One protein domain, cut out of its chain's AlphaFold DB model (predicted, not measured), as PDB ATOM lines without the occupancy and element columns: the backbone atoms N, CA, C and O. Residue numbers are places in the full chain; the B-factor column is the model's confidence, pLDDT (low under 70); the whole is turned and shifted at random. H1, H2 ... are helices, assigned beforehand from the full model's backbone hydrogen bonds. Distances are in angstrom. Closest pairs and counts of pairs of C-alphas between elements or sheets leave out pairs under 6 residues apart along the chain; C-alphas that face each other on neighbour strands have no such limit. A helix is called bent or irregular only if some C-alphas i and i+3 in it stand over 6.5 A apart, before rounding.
ATOM      1  N   LEU A  77      45.909 -10.582  15.714       88.69
ATOM      2  CA  LEU A  77      44.454 -10.721  15.766       88.69
ATOM      3  C   LEU A  77      44.027 -11.682  16.883       88.69
ATOM      4  O   LEU A  77      43.150 -11.367  17.686       88.69
ATOM      5  N   LEU A  78      44.702 -12.830  16.987       88.00
ATOM      6  CA  LEU A  78      44.476 -13.768  18.081       88.00
ATOM      7  C   LEU A  78      44.742 -13.119  19.437       88.00
ATOM      8  O   LEU A  78      43.939 -13.268  20.356       88.00
ATOM      9  N   VAL A  79      45.868 -12.413  19.567       90.69
ATOM     10  CA  VAL A  79      46.258 -11.776  20.828       90.69
ATOM     11  C   VAL A  79      45.171 -10.824  21.308       90.69
ATOM     12  O   VAL A  79      44.795 -10.884  22.477       90.69
ATOM     13  N   ILE A  80      44.623  -9.990  20.422       90.94
ATOM     14  CA  ILE A  80      43.589  -9.045  20.834       90.94
ATOM     15  C   ILE A  80      42.248  -9.713  21.150       90.94
ATOM     16  O   ILE A  80      41.567  -9.299  22.087       90.94
ATOM     17  N   PHE A  81      41.873 -10.784  20.447       90.75
ATOM     18  CA  PHE A  81      40.687 -11.560  20.825       90.75
ATOM     19  C   PHE A  81      40.837 -12.182  22.206       90.75
ATOM     20  O   PHE A  81      39.906 -12.130  23.007       90.75
ATOM     21  N   LEU A  82      42.017 -12.719  22.515       90.06
ATOM     22  CA  LEU A  82      42.302 -13.256  23.840       90.06
ATOM     23  C   LEU A  82      42.228 -12.176  24.912       90.06
ATOM     24  O   LEU A  82      41.726 -12.455  25.993       90.06
ATOM     25  N   GLU A  83      42.656 -10.952  24.617       90.88
ATOM     26  CA  GLU A  83      42.524  -9.826  25.547       90.88
ATOM     27  C   GLU A  83      41.061  -9.433  25.779       90.88
ATOM     28  O   GLU A  83      40.664  -9.239  26.926       90.88
ATOM     29  N   PHE A  84      40.214  -9.416  24.740       89.38
ATOM     30  CA  PHE A  84      38.768  -9.234  24.925       89.38
ATOM     31  C   PHE A  84      38.154 -10.339  25.789       89.38
ATOM     32  O   PHE A  84      37.361 -10.046  26.684       89.38
ATOM     33  N   ILE A  85      38.521 -11.600  25.543       88.50
ATOM     34  CA  ILE A  85      38.034 -12.747  26.317       88.50
ATOM     35  C   ILE A  85      38.476 -12.625  27.776       88.50
ATOM     36  O   ILE A  85      37.636 -12.698  28.669       88.50
ATOM     37  N   ILE A  86      39.769 -12.393  28.023       87.38
ATOM     38  CA  ILE A  86      40.330 -12.213  29.368       87.38
ATOM     39  C   ILE A  86      39.601 -11.086  30.096       87.38
ATOM     40  O   ILE A  86      39.152 -11.278  31.225       87.38
ATOM     41  N   HIS A  87      39.438  -9.931  29.446       84.56
ATOM     42  CA  HIS A  87      38.746  -8.787  30.033       84.56
ATOM     43  C   HIS A  87      37.300  -9.134  30.397       84.56
ATOM     44  O   HIS A  87      36.898  -8.980  31.548       84.56
ATOM     45  N   ASN A  88      36.528  -9.674  29.451       84.06
ATOM     46  CA  ASN A  88      35.124 -10.036  29.673       84.06
ATOM     47  C   ASN A  88      34.957 -11.068  30.798       84.06
ATOM     48  O   ASN A  88      34.029 -10.971  31.603       84.06
ATOM     49  N   GLU A  89      35.859 -12.042  30.875       83.19
ATOM     50  CA  GLU A  89      35.835 -13.092  31.887       83.19
ATOM     51  C   GLU A  89      36.195 -12.567  33.283       83.19
ATOM     52  O   GLU A  89      35.483 -12.872  34.239       83.19
ATOM     53  N   ILE A  90      37.204 -11.694  33.408       80.75
ATOM     54  CA  ILE A  90      37.511 -10.991  34.670       80.75
ATOM     55  C   ILE A  90      36.299 -10.181  35.132       80.75
ATOM     56  O   ILE A  90      35.941 -10.185  36.310       80.75
ATOM     57  N   VAL A  91      35.639  -9.487  34.206       77.56
ATOM     58  CA  VAL A  91      34.449  -8.680  34.494       77.56
ATOM     59  C   VAL A  91      33.288  -9.549  34.962       77.56
ATOM     60  O   VAL A  91      32.610  -9.207  35.937       77.56
ATOM     61  N   ARG A  92      33.051 -10.675  34.286       78.38
ATOM     62  CA  ARG A  92      32.033 -11.649  34.681       78.38
ATOM     63  C   ARG A  92      32.328 -12.191  36.072       78.38
ATOM     64  O   ARG A  92      31.435 -12.203  36.912       78.38
ATOM     65  N   GLU A  93      33.576 -12.551  36.348       74.44
ATOM     66  CA  GLU A  93      33.969 -13.039  37.664       74.44
ATOM     67  C   GLU A  93      33.791 -12.007  38.763       74.44
ATOM     68  O   GLU A  93      33.211 -12.327  39.795       74.44
ATOM     69  N   LYS A  94      34.210 -10.757  38.549       70.69
ATOM     70  CA  LYS A  94      33.976  -9.678  39.517       70.69
ATOM     71  C   LYS A  94      32.486  -9.546  39.857       70.69
ATOM     72  O   LYS A  94      32.143  -9.397  41.026       70.69
ATOM     73  N   LYS A  95      31.595  -9.659  38.864       70.25
ATOM     74  CA  LYS A  95      30.133  -9.604  39.066       70.25
ATOM     75  C   LYS A  95      29.580 -10.844  39.780       70.25
ATOM     76  O   LYS A  95      28.680 -10.719  40.606       70.25
ATOM     77  N   THR A  96      30.092 -12.036  39.474       66.56
ATOM     78  CA  THR A  96      29.590 -13.309  40.019       66.56
ATOM     79  C   THR A  96      30.166 -13.644  41.403       66.56
ATOM     80  O   THR A  96      29.446 -14.160  42.257       66.56
ATOM     81  N   TYR A  97      31.437 -13.321  41.660       56.09
ATOM     82  CA  TYR A  97      32.205 -13.771  42.830       56.09
ATOM     83  C   TYR A  97      32.418 -12.706  43.910       56.09
ATOM     84  O   TYR A  97      33.013 -13.008  44.940       56.09
ATOM     85  N   GLN A  98      31.811 -11.519  43.796       51.28
ATOM     86  CA  GLN A  98      31.648 -10.606  44.942       51.28
ATOM     87  C   GLN A  98      30.971 -11.268  46.169       51.28
ATOM     88  O   GLN A  98      31.011 -10.706  47.260       51.28
ATOM     89  N   LYS A  99      30.368 -12.462  46.025       47.06
ATOM     90  CA  LYS A  99      29.711 -13.209  47.114       47.06
ATOM     91  C   LYS A  99      30.401 -14.500  47.565       47.06
ATOM     92  O   LYS A  99      30.068 -14.979  48.643       47.06
ATOM     93  N   PHE A 100      31.341 -15.063  46.808       43.03
ATOM     94  CA  PHE A 100      32.004 -16.316  47.183       43.03
ATOM     95  C   PHE A 100      33.452 -16.314  46.715       43.03
ATOM     96  O   PHE A 100      33.740 -16.029  45.558       43.03
ATOM     97  N   ASN A 101      34.366 -16.629  47.630       44.44
ATOM     98  CA  ASN A 101      35.784 -16.678  47.322       44.44
ATOM     99  C   ASN A 101      36.109 -17.924  46.486       44.44
ATOM    100  O   ASN A 101      35.775 -19.044  46.874       44.44
ATOM    101  N   VAL A 102      36.857 -17.662  45.410       49.81
ATOM    102  CA  VAL A 102      37.504 -18.557  44.436       49.81
ATOM    103  C   VAL A 102      36.648 -18.999  43.240       49.81
ATOM    104  O   VAL A 102      35.760 -19.844  43.363       49.81
ATOM    105  N   PRO A 103      37.069 -18.563  42.038       49.97
ATOM    106  CA  PRO A 103      37.099 -19.462  40.892       49.97
ATOM    107  C   PRO A 103      38.483 -19.537  40.233       49.97
ATOM    108  O   PRO A 103      39.094 -18.548  39.847       49.97
ATOM    109  N   THR A 104      38.958 -20.758  40.025       63.47
ATOM    110  CA  THR A 104      39.987 -21.090  39.033       63.47
ATOM    111  C   THR A 104      39.309 -21.268  37.677       63.47
ATOM    112  O   THR A 104      39.135 -22.399  37.226       63.47
ATOM    113  N   ASN A 105      38.827 -20.184  37.067       75.12
ATOM    114  CA  ASN A 105      38.118 -20.252  35.790       75.12
ATOM    115  C   ASN A 105      39.033 -20.798  34.686       75.12
ATOM    116  O   ASN A 105      40.014 -20.141  34.314       75.12
ATOM    117  N   PRO A 106      38.726 -21.991  34.147       77.19
ATOM    118  CA  PRO A 106      39.554 -22.608  33.123       77.19
ATOM    119  C   PRO A 106      39.705 -21.708  31.895       77.19
ATOM    120  O   PRO A 106      40.798 -21.628  31.343       77.19
ATOM    121  N   THR A 107      38.660 -20.969  31.508       81.94
ATOM    122  CA  THR A 107      38.688 -20.046  30.366       81.94
ATOM    123  C   THR A 107      39.768 -18.981  30.536       81.94
ATOM    124  O   THR A 107      40.572 -18.793  29.624       81.94
ATOM    125  N   LEU A 108      39.858 -18.342  31.711       79.94
ATOM    126  CA  LEU A 108      40.908 -17.354  31.998       79.94
ATOM    127  C   LEU A 108      42.302 -17.974  31.957       79.94
ATOM    128  O   LEU A 108      43.201 -17.425  31.324       79.94
ATOM    129  N   ILE A 109      42.486 -19.127  32.605       80.56
ATOM    130  CA  ILE A 109      43.781 -19.821  32.653       80.56
ATOM    131  C   ILE A 109      44.248 -20.169  31.234       80.56
ATOM    132  O   ILE A 109      45.392 -19.886  30.865       80.56
ATOM    133  N   HIS A 110      43.358 -20.739  30.419       81.25
ATOM    134  CA  HIS A 110      43.650 -21.099  29.036       81.25
ATOM    135  C   HIS A 110      43.906 -19.866  28.161       81.25
ATOM    136  O   HIS A 110      44.864 -19.870  27.388       81.25
ATOM    137  N   ALA A 111      43.123 -18.795  28.314       84.19
ATOM    138  CA  ALA A 111      43.318 -17.562  27.558       84.19
ATOM    139  C   ALA A 111      44.660 -16.887  27.896       84.19
ATOM    140  O   ALA A 111      45.410 -16.535  26.987       84.19
ATOM    141  N   TYR A 112      45.030 -16.789  29.180       83.62
ATOM    142  CA  TYR A 112      46.342 -16.279  29.596       83.62
ATOM    143  C   TYR A 112      47.496 -17.142  29.083       83.62
ATOM    144  O   TYR A 112      48.508 -16.608  28.621       83.62
ATOM    145  N   SER A 113      47.350 -18.467  29.156       81.75
ATOM    146  CA  SER A 113      48.355 -19.408  28.660       81.75
ATOM    147  C   SER A 113      48.579 -19.245  27.156       81.75
ATOM    148  O   SER A 113      49.725 -19.107  26.722       81.75
ATOM    149  N   LEU A 114      47.502 -19.169  26.365       81.06
ATOM    150  CA  LEU A 114      47.605 -18.987  24.918       81.06
ATOM    151  C   LEU A 114      48.133 -17.596  24.554       81.06
ATOM    152  O   LEU A 114      48.987 -17.479  23.677       81.06
ATOM    153  N   ARG A 115      47.703 -16.549  25.266       86.00
ATOM    154  CA  ARG A 115      48.234 -15.196  25.085       86.00
ATOM    155  C   ARG A 115      49.741 -15.177  25.308       86.00
ATOM    156  O   ARG A 115      50.470 -14.644  24.483       86.00
ATOM    157  N   LYS A 116      50.223 -15.786  26.395       83.69
ATOM    158  CA  LYS A 116      51.661 -15.913  26.663       83.69
ATOM    159  C   LYS A 116      52.370 -16.663  25.529       83.69
ATOM    160  O   LYS A 116      53.406 -16.197  25.062       83.69
ATOM    161  N   ALA A 117      51.800 -17.772  25.059       81.31
ATOM    162  CA  ALA A 117      52.367 -18.550  23.961       81.31
ATOM    163  C   ALA A 117      52.487 -17.741  22.657       81.31
ATOM    164  O   ALA A 117      53.495 -17.884  21.977       81.31
ATOM    165  N   ALA A 118      51.536 -16.858  22.340       83.88
ATOM    166  CA  ALA A 118      51.563 -16.036  21.124       83.88
ATOM    167  C   ALA A 118      52.718 -15.011  21.070       83.88
ATOM    168  O   ALA A 118      53.130 -14.605  19.983       83.88
ATOM    169  N   PHE A 119      53.255 -14.603  22.225       84.00
ATOM    170  CA  PHE A 119      54.442 -13.737  22.307       84.00
ATOM    171  C   PHE A 119      55.759 -14.521  22.365       84.00
ATOM    172  O   PHE A 119      56.805 -13.988  22.007       84.00
ATOM    173  N   GLN A 120      55.724 -15.771  22.829       81.88
ATOM    174  CA  GLN A 120      56.926 -16.591  23.026       81.88
ATOM    175  C   GLN A 120      57.228 -17.499  21.834       81.88
ATOM    176  O   GLN A 120      58.391 -17.721  21.506       81.88
ATOM    177  N   ASN A 121      56.185 -18.012  21.188       79.38
ATOM    178  CA  ASN A 121      56.267 -18.987  20.115       79.38
ATOM    179  C   ASN A 121      55.655 -18.417  18.834       79.38
ATOM    180  O   ASN A 121      54.783 -17.544  18.862       79.38
ATOM    181  N   GLU A 122      56.085 -18.954  17.698       78.12
ATOM    182  CA  GLU A 122      55.405 -18.713  16.434       78.12
ATOM    183  C   GLU A 122      54.083 -19.488  16.427       78.12
ATOM    184  O   GLU A 122      54.053 -20.719  16.450       78.12
ATOM    185  N   VAL A 123      52.977 -18.752  16.455       75.25
ATOM    186  CA  VAL A 123      51.629 -19.273  16.282       75.25
ATOM    187  C   VAL A 123      51.244 -18.976  14.848       75.25
ATOM    188  O   VAL A 123      51.252 -17.819  14.428       75.25
ATOM    189  N   ALA A 124      50.908 -20.025  14.101       72.75
ATOM    190  CA  ALA A 124      50.505 -19.880  12.714       72.75
ATOM    191  C   ALA A 124      49.369 -18.854  12.588       72.75
ATOM    192  O   ALA A 124      48.390 -18.871  13.346       72.75
ATOM    193  N   HIS A 125      49.515 -17.952  11.622       71.44
ATOM    194  CA  HIS A 125      48.465 -17.010  11.296       71.44
ATOM    195  C   HIS A 125      47.280 -17.788  10.719       71.44
ATOM    196  O   HIS A 125      47.380 -18.361   9.636       71.44
ATOM    197  N   PHE A 126      46.153 -17.810  11.427       67.62
ATOM    198  CA  PHE A 126      44.896 -18.229  10.823       67.62
ATOM    199  C   PHE A 126      44.364 -17.020  10.059       67.62
ATOM    200  O   PHE A 126      44.194 -15.942  10.624       67.62
ATOM    201  N   GLY A 127      44.227 -17.158   8.740       61.09
ATOM    202  CA  GLY A 127      43.707 -16.086   7.895       61.09
ATOM    203  C   GLY A 127      42.246 -15.755   8.211       61.09
ATOM    204  O   GLY A 127      41.663 -16.213   9.190       61.09
ATOM    205  N   GLU A 128      41.598 -15.042   7.297       55.47
ATOM    206  CA  GLU A 128      40.163 -14.720   7.369       55.47
ATOM    207  C   GLU A 128      39.243 -15.961   7.274       55.47
ATOM    208  O   GLU A 128      38.016 -15.855   7.293       55.47
ATOM    209  N   ARG A 129      39.809 -17.168   7.136       56.78
ATOM    210  CA  ARG A 129      39.071 -18.412   6.915       56.78
ATOM    211  C   ARG A 129      38.981 -19.235   8.192       56.78
ATOM    212  O   ARG A 129      39.851 -20.038   8.513       56.78
ATOM    213  N   PHE A 130      37.838 -19.093   8.851       54.41
ATOM    214  CA  PHE A 130      37.440 -19.797  10.071       54.41
ATOM    215  C   PHE A 130      37.747 -21.308  10.092       54.41
ATOM    216  O   PHE A 130      38.228 -21.832  11.092       54.41
ATOM    217  N   GLY A 131      37.528 -22.016   8.977       57.16
ATOM    218  CA  GLY A 131      37.757 -23.467   8.887       57.16
ATOM    219  C   GLY A 131      39.222 -23.902   9.044       57.16
ATOM    220  O   GLY A 131      39.497 -25.098   9.156       57.16
ATOM    221  N   GLU A 132      40.160 -22.954   9.041       59.25
ATOM    222  CA  GLU A 132      41.583 -23.209   9.243       59.25
ATOM    223  C   GLU A 132      41.994 -23.081  10.715       59.25
ATOM    224  O   GLU A 132      42.962 -23.733  11.098       59.25
ATOM    225  N   LEU A 133      41.234 -22.372  11.574       58.47
ATOM    226  CA  LEU A 133      41.527 -22.284  13.020       58.47
ATOM    227  C   LEU A 133      41.700 -23.683  13.631       58.47
ATOM    228  O   LEU A 133      42.718 -23.966  14.261       58.47
ATOM    229  N   ASP A 134      40.765 -24.595  13.359       59.34
ATOM    230  CA  ASP A 134      40.794 -25.985  13.837       59.34
ATOM    231  C   ASP A 134      42.064 -26.760  13.441       59.34
ATOM    232  O   ASP A 134      42.406 -27.754  14.083       59.34
ATOM    233  N   ARG A 135      42.756 -26.333  12.376       61.69
ATOM    234  CA  ARG A 135      44.014 -26.933  11.903       61.69
ATOM    235  C   ARG A 135      45.234 -26.360  12.617       61.69
ATOM    236  O   ARG A 135      46.254 -27.038  12.703       61.69
ATOM    237  N   HIS A 136      45.131 -25.131  13.118       58.66
ATOM    238  CA  HIS A 136      46.206 -24.426  13.815       58.66
ATOM    239  C   HIS A 136      46.192 -24.671  15.330       58.66
ATOM    240  O   HIS A 136      47.208 -24.471  15.993       58.66
ATOM    241  N   PHE A 137      45.076 -25.157  15.876       60.62
ATOM    242  CA  PHE A 137      44.915 -25.429  17.300       60.62
ATOM    243  C   PHE A 137      44.850 -26.935  17.587       60.62
ATOM    244  O   PHE A 137      43.975 -27.652  17.105       60.62
ATOM    245  N   THR A 138      45.728 -27.442  18.457       57.69
ATOM    246  CA  THR A 138      45.553 -28.778  19.042       57.69
ATOM    247  C   THR A 138      44.267 -28.808  19.873       57.69
ATOM    248  O   THR A 138      44.164 -28.159  20.916       57.69
ATOM    249  N   LYS A 139      43.270 -29.587  19.425       54.28
ATOM    250  CA  LYS A 139      41.926 -29.668  20.038       54.28
ATOM    251  C   LYS A 139      41.923 -29.898  21.554       54.28
ATOM    252  O   LYS A 139      40.970 -29.507  22.212       54.28
ATOM    253  N   SER A 140      42.945 -30.517  22.138       55.78
ATOM    254  CA  SER A 140      43.019 -30.731  23.591       55.78
ATOM    255  C   SER A 140      43.374 -29.471  24.388       55.78
ATOM    256  O   SER A 140      42.960 -29.355  25.535       55.78
ATOM    257  N   THR A 141      44.124 -28.535  23.802       57.34
ATOM    258  CA  THR A 141      44.675 -27.372  24.521       57.34
ATOM    259  C   THR A 141      43.756 -26.153  24.438       57.34
ATOM    260  O   THR A 141      43.700 -25.358  25.372       57.34
ATOM    261  N   TYR A 142      43.007 -26.020  23.339       64.31
ATOM    262  CA  TYR A 142      42.308 -24.777  22.986       64.31
ATOM    263  C   TYR A 142      40.783 -24.886  22.953       64.31
ATOM    264  O   TYR A 142      40.094 -23.875  22.851       64.31
ATOM    265  N   ARG A 143      40.230 -26.095  23.089       68.69
ATOM    266  CA  ARG A 143      38.784 -26.339  22.962       68.69
ATOM    267  C   ARG A 143      37.926 -25.538  23.940       68.69
ATOM    268  O   ARG A 143      36.806 -25.202  23.591       68.69
ATOM    269  N   TYR A 144      38.438 -25.210  25.126       70.12
ATOM    270  CA  TYR A 144      37.686 -24.443  26.127       70.12
ATOM    271  C   TYR A 144      37.479 -22.969  25.763       70.12
ATOM    272  O   TYR A 144      36.557 -22.350  26.282       70.12
ATOM    273  N   ILE A 145      38.331 -22.407  24.905       81.06
ATOM    274  CA  ILE A 145      38.290 -20.985  24.529       81.06
ATOM    275  C   ILE A 145      37.946 -20.777  23.054       81.06
ATOM    276  O   ILE A 145      37.735 -19.641  22.643       81.06
ATOM    277  N   LEU A 146      37.886 -21.855  22.265       79.75
ATOM    278  CA  LEU A 146      37.675 -21.795  20.823       79.75
ATOM    279  C   LEU A 146      36.370 -21.073  20.478       79.75
ATOM    280  O   LEU A 146      36.425 -20.091  19.755       79.75
ATOM    281  N   ASP A 147      35.239 -21.472  21.067       81.94
ATOM    282  CA  ASP A 147      33.932 -20.854  20.791       81.94
ATOM    283  C   ASP A 147      33.923 -19.338  21.069       81.94
ATOM    284  O   ASP A 147      33.316 -18.569  20.329       81.94
ATOM    285  N   LEU A 148      34.662 -18.886  22.088       86.75
ATOM    286  CA  LEU A 148      34.785 -17.460  22.407       86.75
ATOM    287  C   LEU A 148      35.675 -16.718  21.402       86.75
ATOM    288  O   LEU A 148      35.392 -15.574  21.053       86.75
ATOM    289  N   ILE A 149      36.744 -17.358  20.919       84.94
ATOM    290  CA  ILE A 149      37.573 -16.815  19.832       84.94
ATOM    291  C   ILE A 149      36.721 -16.674  18.565       84.94
ATOM    292  O   ILE A 149      36.798 -15.647  17.892       84.94
ATOM    293  N   CYS A 150      35.879 -17.668  18.277       81.12
ATOM    294  CA  CYS A 150      34.945 -17.654  17.154       81.12
ATOM    295  C   CYS A 150      33.979 -16.462  17.234       81.12
ATOM    296  O   CYS A 150      33.848 -15.718  16.267       81.12
ATOM    297  N   GLU A 151      33.375 -16.225  18.399       84.31
ATOM    298  CA  GLU A 151      32.472 -15.089  18.630       84.31
ATOM    299  C   GLU A 151      33.164 -13.727  18.412       84.31
ATOM    300  O   GLU A 151      32.612 -12.821  17.775       84.31
ATOM    301  N   GLN A 152      34.403 -13.569  18.898       86.00
ATOM    302  CA  GLN A 152      35.170 -12.338  18.665       86.00
ATOM    303  C   GLN A 152      35.522 -12.154  17.186       86.00
ATOM    304  O   GLN A 152      35.478 -11.032  16.677       86.00
ATOM    305  N   PHE A 153      35.829 -13.244  16.484       80.94
ATOM    306  CA  PHE A 153      36.137 -13.219  15.061       80.94
ATOM    307  C   PHE A 153      34.926 -12.840  14.199       80.94
ATOM    308  O   PHE A 153      35.058 -12.036  13.277       80.94
ATOM    309  N   GLU A 154      33.735 -13.348  14.520       77.19
ATOM    310  CA  GLU A 154      32.501 -12.923  13.850       77.19
ATOM    311  C   GLU A 154      32.283 -11.419  14.032       77.19
ATOM    312  O   GLU A 154      32.103 -10.691  13.055       77.19
ATOM    313  N   THR A 155      32.406 -10.928  15.269       77.69
ATOM    314  CA  THR A 155      32.300  -9.493  15.576       77.69
ATOM    315  C   THR A 155      33.293  -8.660  14.759       77.69
ATOM    316  O   THR A 155      32.932  -7.591  14.268       77.69
ATOM    317  N   TYR A 156      34.518  -9.164  14.586       79.81
ATOM    318  CA  TYR A 156      35.568  -8.541  13.781       79.81
ATOM    319  C   TYR A 156      35.211  -8.438  12.292       79.81
ATOM    320  O   TYR A 156      35.348  -7.361  11.704       79.81
ATOM    321  N   ILE A 157      34.725  -9.527  11.681       73.50
ATOM    322  CA  ILE A 157      34.330  -9.532  10.264       73.50
ATOM    323  C   ILE A 157      33.268  -8.465  10.004       73.50
ATOM    324  O   ILE A 157      33.385  -7.722   9.028       73.50
ATOM    325  N   TYR A 158      32.256  -8.372  10.871       71.88
ATOM    326  CA  TYR A 158      31.126  -7.467  10.662       71.88
ATOM    327  C   TYR A 158      31.474  -5.987  10.848       71.88
ATOM    328  O   TYR A 158      30.900  -5.151  10.153       71.88
ATOM    329  N   ASN A 159      32.387  -5.655  11.766       71.88
ATOM    330  CA  ASN A 159      32.560  -4.273  12.215       71.88
ATOM    331  C   ASN A 159      33.900  -3.637  11.814       71.88
ATOM    332  O   ASN A 159      33.961  -2.422  11.647       71.88
ATOM    333  N   GLU A 160      34.975  -4.418  11.664       71.06
ATOM    334  CA  GLU A 160      36.339  -3.869  11.586       71.06
ATOM    335  C   GLU A 160      37.136  -4.277  10.336       71.06
ATOM    336  O   GLU A 160      38.094  -3.585   9.983       71.06
ATOM    337  N   SER A 161      36.751  -5.360   9.651       69.44
ATOM    338  CA  SER A 161      37.517  -5.955   8.538       69.44
ATOM    339  C   SER A 161      37.807  -5.004   7.367       69.44
ATOM    340  O   SER A 161      38.833  -5.140   6.710       69.44
ATOM    341  N   ASN A 162      36.949  -4.007   7.139       72.69
ATOM    342  CA  ASN A 162      37.050  -3.073   6.010       72.69
ATOM    343  C   ASN A 162      37.845  -1.792   6.318       72.69
ATOM    344  O   ASN A 162      37.757  -0.822   5.567       72.69
ATOM    345  N   THR A 163      38.559  -1.740   7.441       76.44
ATOM    346  CA  THR A 163      39.355  -0.563   7.817       76.44
ATOM    347  C   THR A 163      40.806  -0.701   7.359       76.44
ATOM    348  O   THR A 163      41.304  -1.816   7.233       76.44
ATOM    349  N   ASP A 164      41.493   0.425   7.128       76.31
ATOM    350  CA  ASP A 164      42.895   0.435   6.664       76.31
ATOM    351  C   ASP A 164      43.834  -0.318   7.619       76.31
ATOM    352  O   ASP A 164      44.804  -0.944   7.192       76.31
ATOM    353  N   ASP A 165      43.524  -0.279   8.917       83.38
ATOM    354  CA  ASP A 165      44.203  -1.074   9.930       83.38
ATOM    355  C   ASP A 165      43.214  -1.601  10.989       83.38
ATOM    356  O   ASP A 165      42.957  -0.958  12.018       83.38
ATOM    357  N   PRO A 166      42.668  -2.806  10.766       84.88
ATOM    358  CA  PRO A 166      41.663  -3.388  11.647       84.88
ATOM    359  C   PRO A 166      42.177  -3.681  13.058       84.88
ATOM    360  O   PRO A 166      41.430  -3.556  14.029       84.88
ATOM    361  N   ILE A 167      43.459  -4.028  13.202       89.25
ATOM    362  CA  ILE A 167      44.063  -4.317  14.507       89.25
ATOM    363  C   ILE A 167      44.128  -3.047  15.355       89.25
ATOM    364  O   ILE A 167      43.803  -3.088  16.540       89.25
ATOM    365  N   SER A 168      44.463  -1.903  14.750       90.62
ATOM    366  CA  SER A 168      44.412  -0.589  15.415       90.62
ATOM    367  C   SER A 168      43.059  -0.320  16.042       90.62
ATOM    368  O   SER A 168      42.970   0.053  17.209       90.62
ATOM    369  N   ASN A 169      42.005  -0.514  15.252       87.31
ATOM    370  CA  ASN A 169      40.645  -0.199  15.657       87.31
ATOM    371  C   ASN A 169      40.177  -1.130  16.772       87.31
ATOM    372  O   ASN A 169      39.572  -0.676  17.744       87.31
ATOM    373  N   LEU A 170      40.539  -2.413  16.695       88.75
ATOM    374  CA  LEU A 170      40.312  -3.351  17.788       88.75
ATOM    375  C   LEU A 170      41.052  -2.927  19.065       88.75
ATOM    376  O   LEU A 170      40.446  -2.961  20.138       88.75
ATOM    377  N   ILE A 171      42.320  -2.502  18.966       89.62
ATOM    378  CA  ILE A 171      43.111  -2.025  20.114       89.62
ATOM    379  C   ILE A 171      42.431  -0.816  20.755       89.62
ATOM    380  O   ILE A 171      42.243  -0.784  21.970       89.62
ATOM    381  N   LEU A 172      42.020   0.166  19.956       87.62
ATOM    382  CA  LEU A 172      41.330   1.358  20.450       87.62
ATOM    383  C   LEU A 172      39.996   1.006  21.125       87.62
ATOM    384  O   LEU A 172      39.695   1.514  22.202       87.62
ATOM    385  N   ARG A 173      39.222   0.074  20.559       83.44
ATOM    386  CA  ARG A 173      37.967  -0.399  21.163       83.44
ATOM    387  C   ARG A 173      38.194  -1.100  22.502       83.44
ATOM    388  O   ARG A 173      37.382  -0.952  23.414       83.44
ATOM    389  N   LEU A 174      39.274  -1.872  22.629       81.94
ATOM    390  CA  LEU A 174      39.643  -2.492  23.900       81.94
ATOM    391  C   LEU A 174      39.958  -1.427  24.962       81.94
ATOM    392  O   LEU A 174      39.453  -1.545  26.075       81.94
ATOM    393  N   HIS A 175      40.704  -0.372  24.610       80.06
ATOM    394  CA  HIS A 175      40.976   0.753  25.518       80.06
ATOM    395  C   HIS A 175      39.681   1.399  26.024       80.06
ATOM    396  O   HIS A 175      39.486   1.501  27.233       80.06
ATOM    397  N   VAL A 176      38.751   1.734  25.120       79.00
ATOM    398  CA  VAL A 176      37.456   2.332  25.494       79.00
ATOM    399  C   VAL A 176      36.694   1.439  26.478       79.00
ATOM    400  O   VAL A 176      36.230   1.915  27.512       79.00
ATOM    401  N   LYS A 177      36.624   0.125  26.219       71.44
ATOM    402  CA  LYS A 177      35.961  -0.818  27.138       71.44
ATOM    403  C   LYS A 177      36.610  -0.854  28.524       71.44
ATOM    404  O   LYS A 177      35.904  -1.008  29.520       71.44
ATOM    405  N   VAL A 178      37.937  -0.752  28.609       67.88
ATOM    406  CA  VAL A 178      38.667  -0.739  29.887       67.88
ATOM    407  C   VAL A 178      38.401   0.561  30.658       67.88
ATOM    408  O   VAL A 178      38.169   0.523  31.870       67.88
ATOM    409  N   GLU A 179      38.378   1.703  29.973       68.44
ATOM    410  CA  GLU A 179      38.108   3.011  30.578       68.44
ATOM    411  C   GLU A 179      36.675   3.131  31.111       68.44
ATOM    412  O   GLU A 179      36.479   3.481  32.277       68.44
ATOM    413  N   GLU A 180      35.670   2.782  30.298       71.25
ATOM    414  CA  GLU A 180      34.254   2.799  30.697       71.25
ATOM    415  C   GLU A 180      34.012   1.953  31.949       71.25
ATOM    416  O   GLU A 180      33.276   2.336  32.863       71.25
ATOM    417  N   GLN A 181      34.680   0.805  32.020       65.00
ATOM    418  CA  GLN A 181      34.588  -0.105  33.147       65.00
ATOM    419  C   GLN A 181      35.248   0.462  34.407       65.00
ATOM    420  O   GLN A 181      34.659   0.401  35.485       65.00
ATOM    421  N   THR A 182      36.445   1.037  34.278       63.44
ATOM    422  CA  THR A 182      37.157   1.677  35.397       63.44
ATOM    423  C   THR A 182      36.322   2.820  35.975       63.44
ATOM    424  O   THR A 182      36.196   2.954  37.193       63.44
ATOM    425  N   LYS A 183      35.674   3.596  35.101       62.72
ATOM    426  CA  LYS A 183      34.752   4.661  35.489       62.72
ATOM    427  C   LYS A 183      33.532   4.122  36.240       62.72
ATOM    428  O   LYS A 183      33.206   4.632  37.307       62.72
ATOM    429  N   MET A 184      32.906   3.057  35.741       65.06
ATOM    430  CA  MET A 184      31.759   2.420  36.400       65.06
ATOM    431  C   MET A 184      32.124   1.820  37.771       65.06
ATOM    432  O   MET A 184      31.356   1.936  38.724       65.06
ATOM    433  N   GLU A 185      33.296   1.191  37.900       64.69
ATOM    434  CA  GLU A 185      33.799   0.668  39.181       64.69
ATOM    435  C   GLU A 185      34.042   1.799  40.194       64.69
ATOM    436  O   GLU A 185      33.681   1.661  41.365       64.69
ATOM    437  N   LEU A 186      34.581   2.938  39.746       57.94
ATOM    438  CA  LEU A 186      34.774   4.124  40.578       57.94
ATOM    439  C   LEU A 186      33.441   4.741  41.025       57.94
ATOM    440  O   LEU A 186      33.280   5.054  42.202       57.94
ATOM    441  N   GLU A 187      32.475   4.884  40.117       63.34
ATOM    442  CA  GLU A 187      31.138   5.405  40.431       63.34
ATOM    443  C   GLU A 187      30.416   4.518  41.456       63.34
ATOM    444  O   GLU A 187      29.872   5.024  42.439       63.34
ATOM    445  N   ASN A 188      30.476   3.193  41.290       62.84
ATOM    446  CA  ASN A 188      29.914   2.247  42.256       62.84
ATOM    447  C   ASN A 188      30.615   2.338  43.618       62.84
ATOM    448  O   ASN A 188      29.944   2.392  44.644       62.84
ATOM    449  N   PHE A 189      31.945   2.451  43.647       55.44
ATOM    450  CA  PHE A 189      32.694   2.629  44.892       55.44
ATOM    451  C   PHE A 189      32.366   3.956  45.596       55.44
ATOM    452  O   PHE A 189      32.211   3.984  46.818       55.44
ATOM    453  N   ILE A 190      32.242   5.063  44.859       55.56
ATOM    454  CA  ILE A 190      31.835   6.362  45.413       55.56
ATOM    455  C   ILE A 190      30.422   6.265  45.996       55.56
ATOM    456  O   ILE A 190      30.182   6.749  47.102       55.56
ATOM    457  N   ASN A 191      29.500   5.605  45.297       59.38
ATOM    458  CA  ASN A 191      28.130   5.416  45.764       59.38
ATOM    459  C   ASN A 191      28.070   4.534  47.021       59.38
ATOM    460  O   ASN A 191      27.435   4.924  48.001       59.38
ATOM    461  N   ASP A 192      28.802   3.420  47.055       51.19
ATOM    462  CA  ASP A 192      28.877   2.524  48.216       51.19
ATOM    463  C   ASP A 192      29.514   3.212  49.439       51.19
ATOM    464  O   ASP A 192      29.077   3.018  50.578       51.19
ATOM    465  N   ASN A 193      30.515   4.075  49.232       49.25
ATOM    466  CA  ASN A 193      31.121   4.850  50.318       49.25
ATOM    467  C   ASN A 193      30.279   6.054  50.747       49.25
ATOM    468  O   ASN A 193      30.306   6.402  51.924       49.25
ATOM    469  N   ASN A 194      29.499   6.670  49.858       51.78
ATOM    470  CA  ASN A 194      28.546   7.717  50.235       51.78
ATOM    471  C   ASN A 194      27.370   7.155  51.044       51.78
ATOM    472  O   ASN A 194      26.896   7.817  51.967       51.78
ATOM    473  N   ILE A 195      26.954   5.914  50.774       50.00
ATOM    474  CA  ILE A 195      25.960   5.197  51.587       50.00
ATOM    475  C   ILE A 195      26.528   4.867  52.983       50.00
ATOM    476  O   ILE A 195      25.815   4.993  53.980       50.00
TER     477      ILE A 195
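AT A GLANCE: This is residues 77 to 195 of the 255 residues of an uncharacterized protein of Tieghemostelium lacteum (UniProt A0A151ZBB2). The helical hairpin H1 and H2 is crossed by H4, with short H3 close to H4; the longest helix, H5, runs beside H1's first turns and sticks out at residues 182 to 195. The printed part has 119 residues with five named helices, H1 to H5 in order, and is all helix. It is only just loose, close to compact, with a radius of gyration of the C-alphas of 16.5 A and spans of 53 by 35 by 24 A.

IN THESE COORDINATES: Find C-alpha 77 at (44.454, -10.721, 15.766); H1 runs 29.9 A to residue 97. H2 is residues 106 to 120, H3 130 to 136, and H4 139 to 159, irregular, with C-alphas 141 and 144 7.7 A apart. H5, residues 166 to 195, runs 43.8 A to C-alpha 195 at (25.960, 5.197, 51.587).

HOW THE PARTS SIT: H1, the hub, touches H2, closest at C-alphas 82 and 111, 5.8 A. H4 touches H1 about perpendicular, 77 degrees, closest at C-alphas 152 and 81, 6.0 A. Every O i to N i+4 pair is within hydrogen-bond range in H1 and H5, 10 of 11 in H2, 12 of 17 in H4, 1 of 3 in H3, where 3 of 4 O i to N i+3 pairs are.

THE WHOLE: The printed part has no cut and no long link; pLDDT is under 70 in 45 residues, among them 181 to 195.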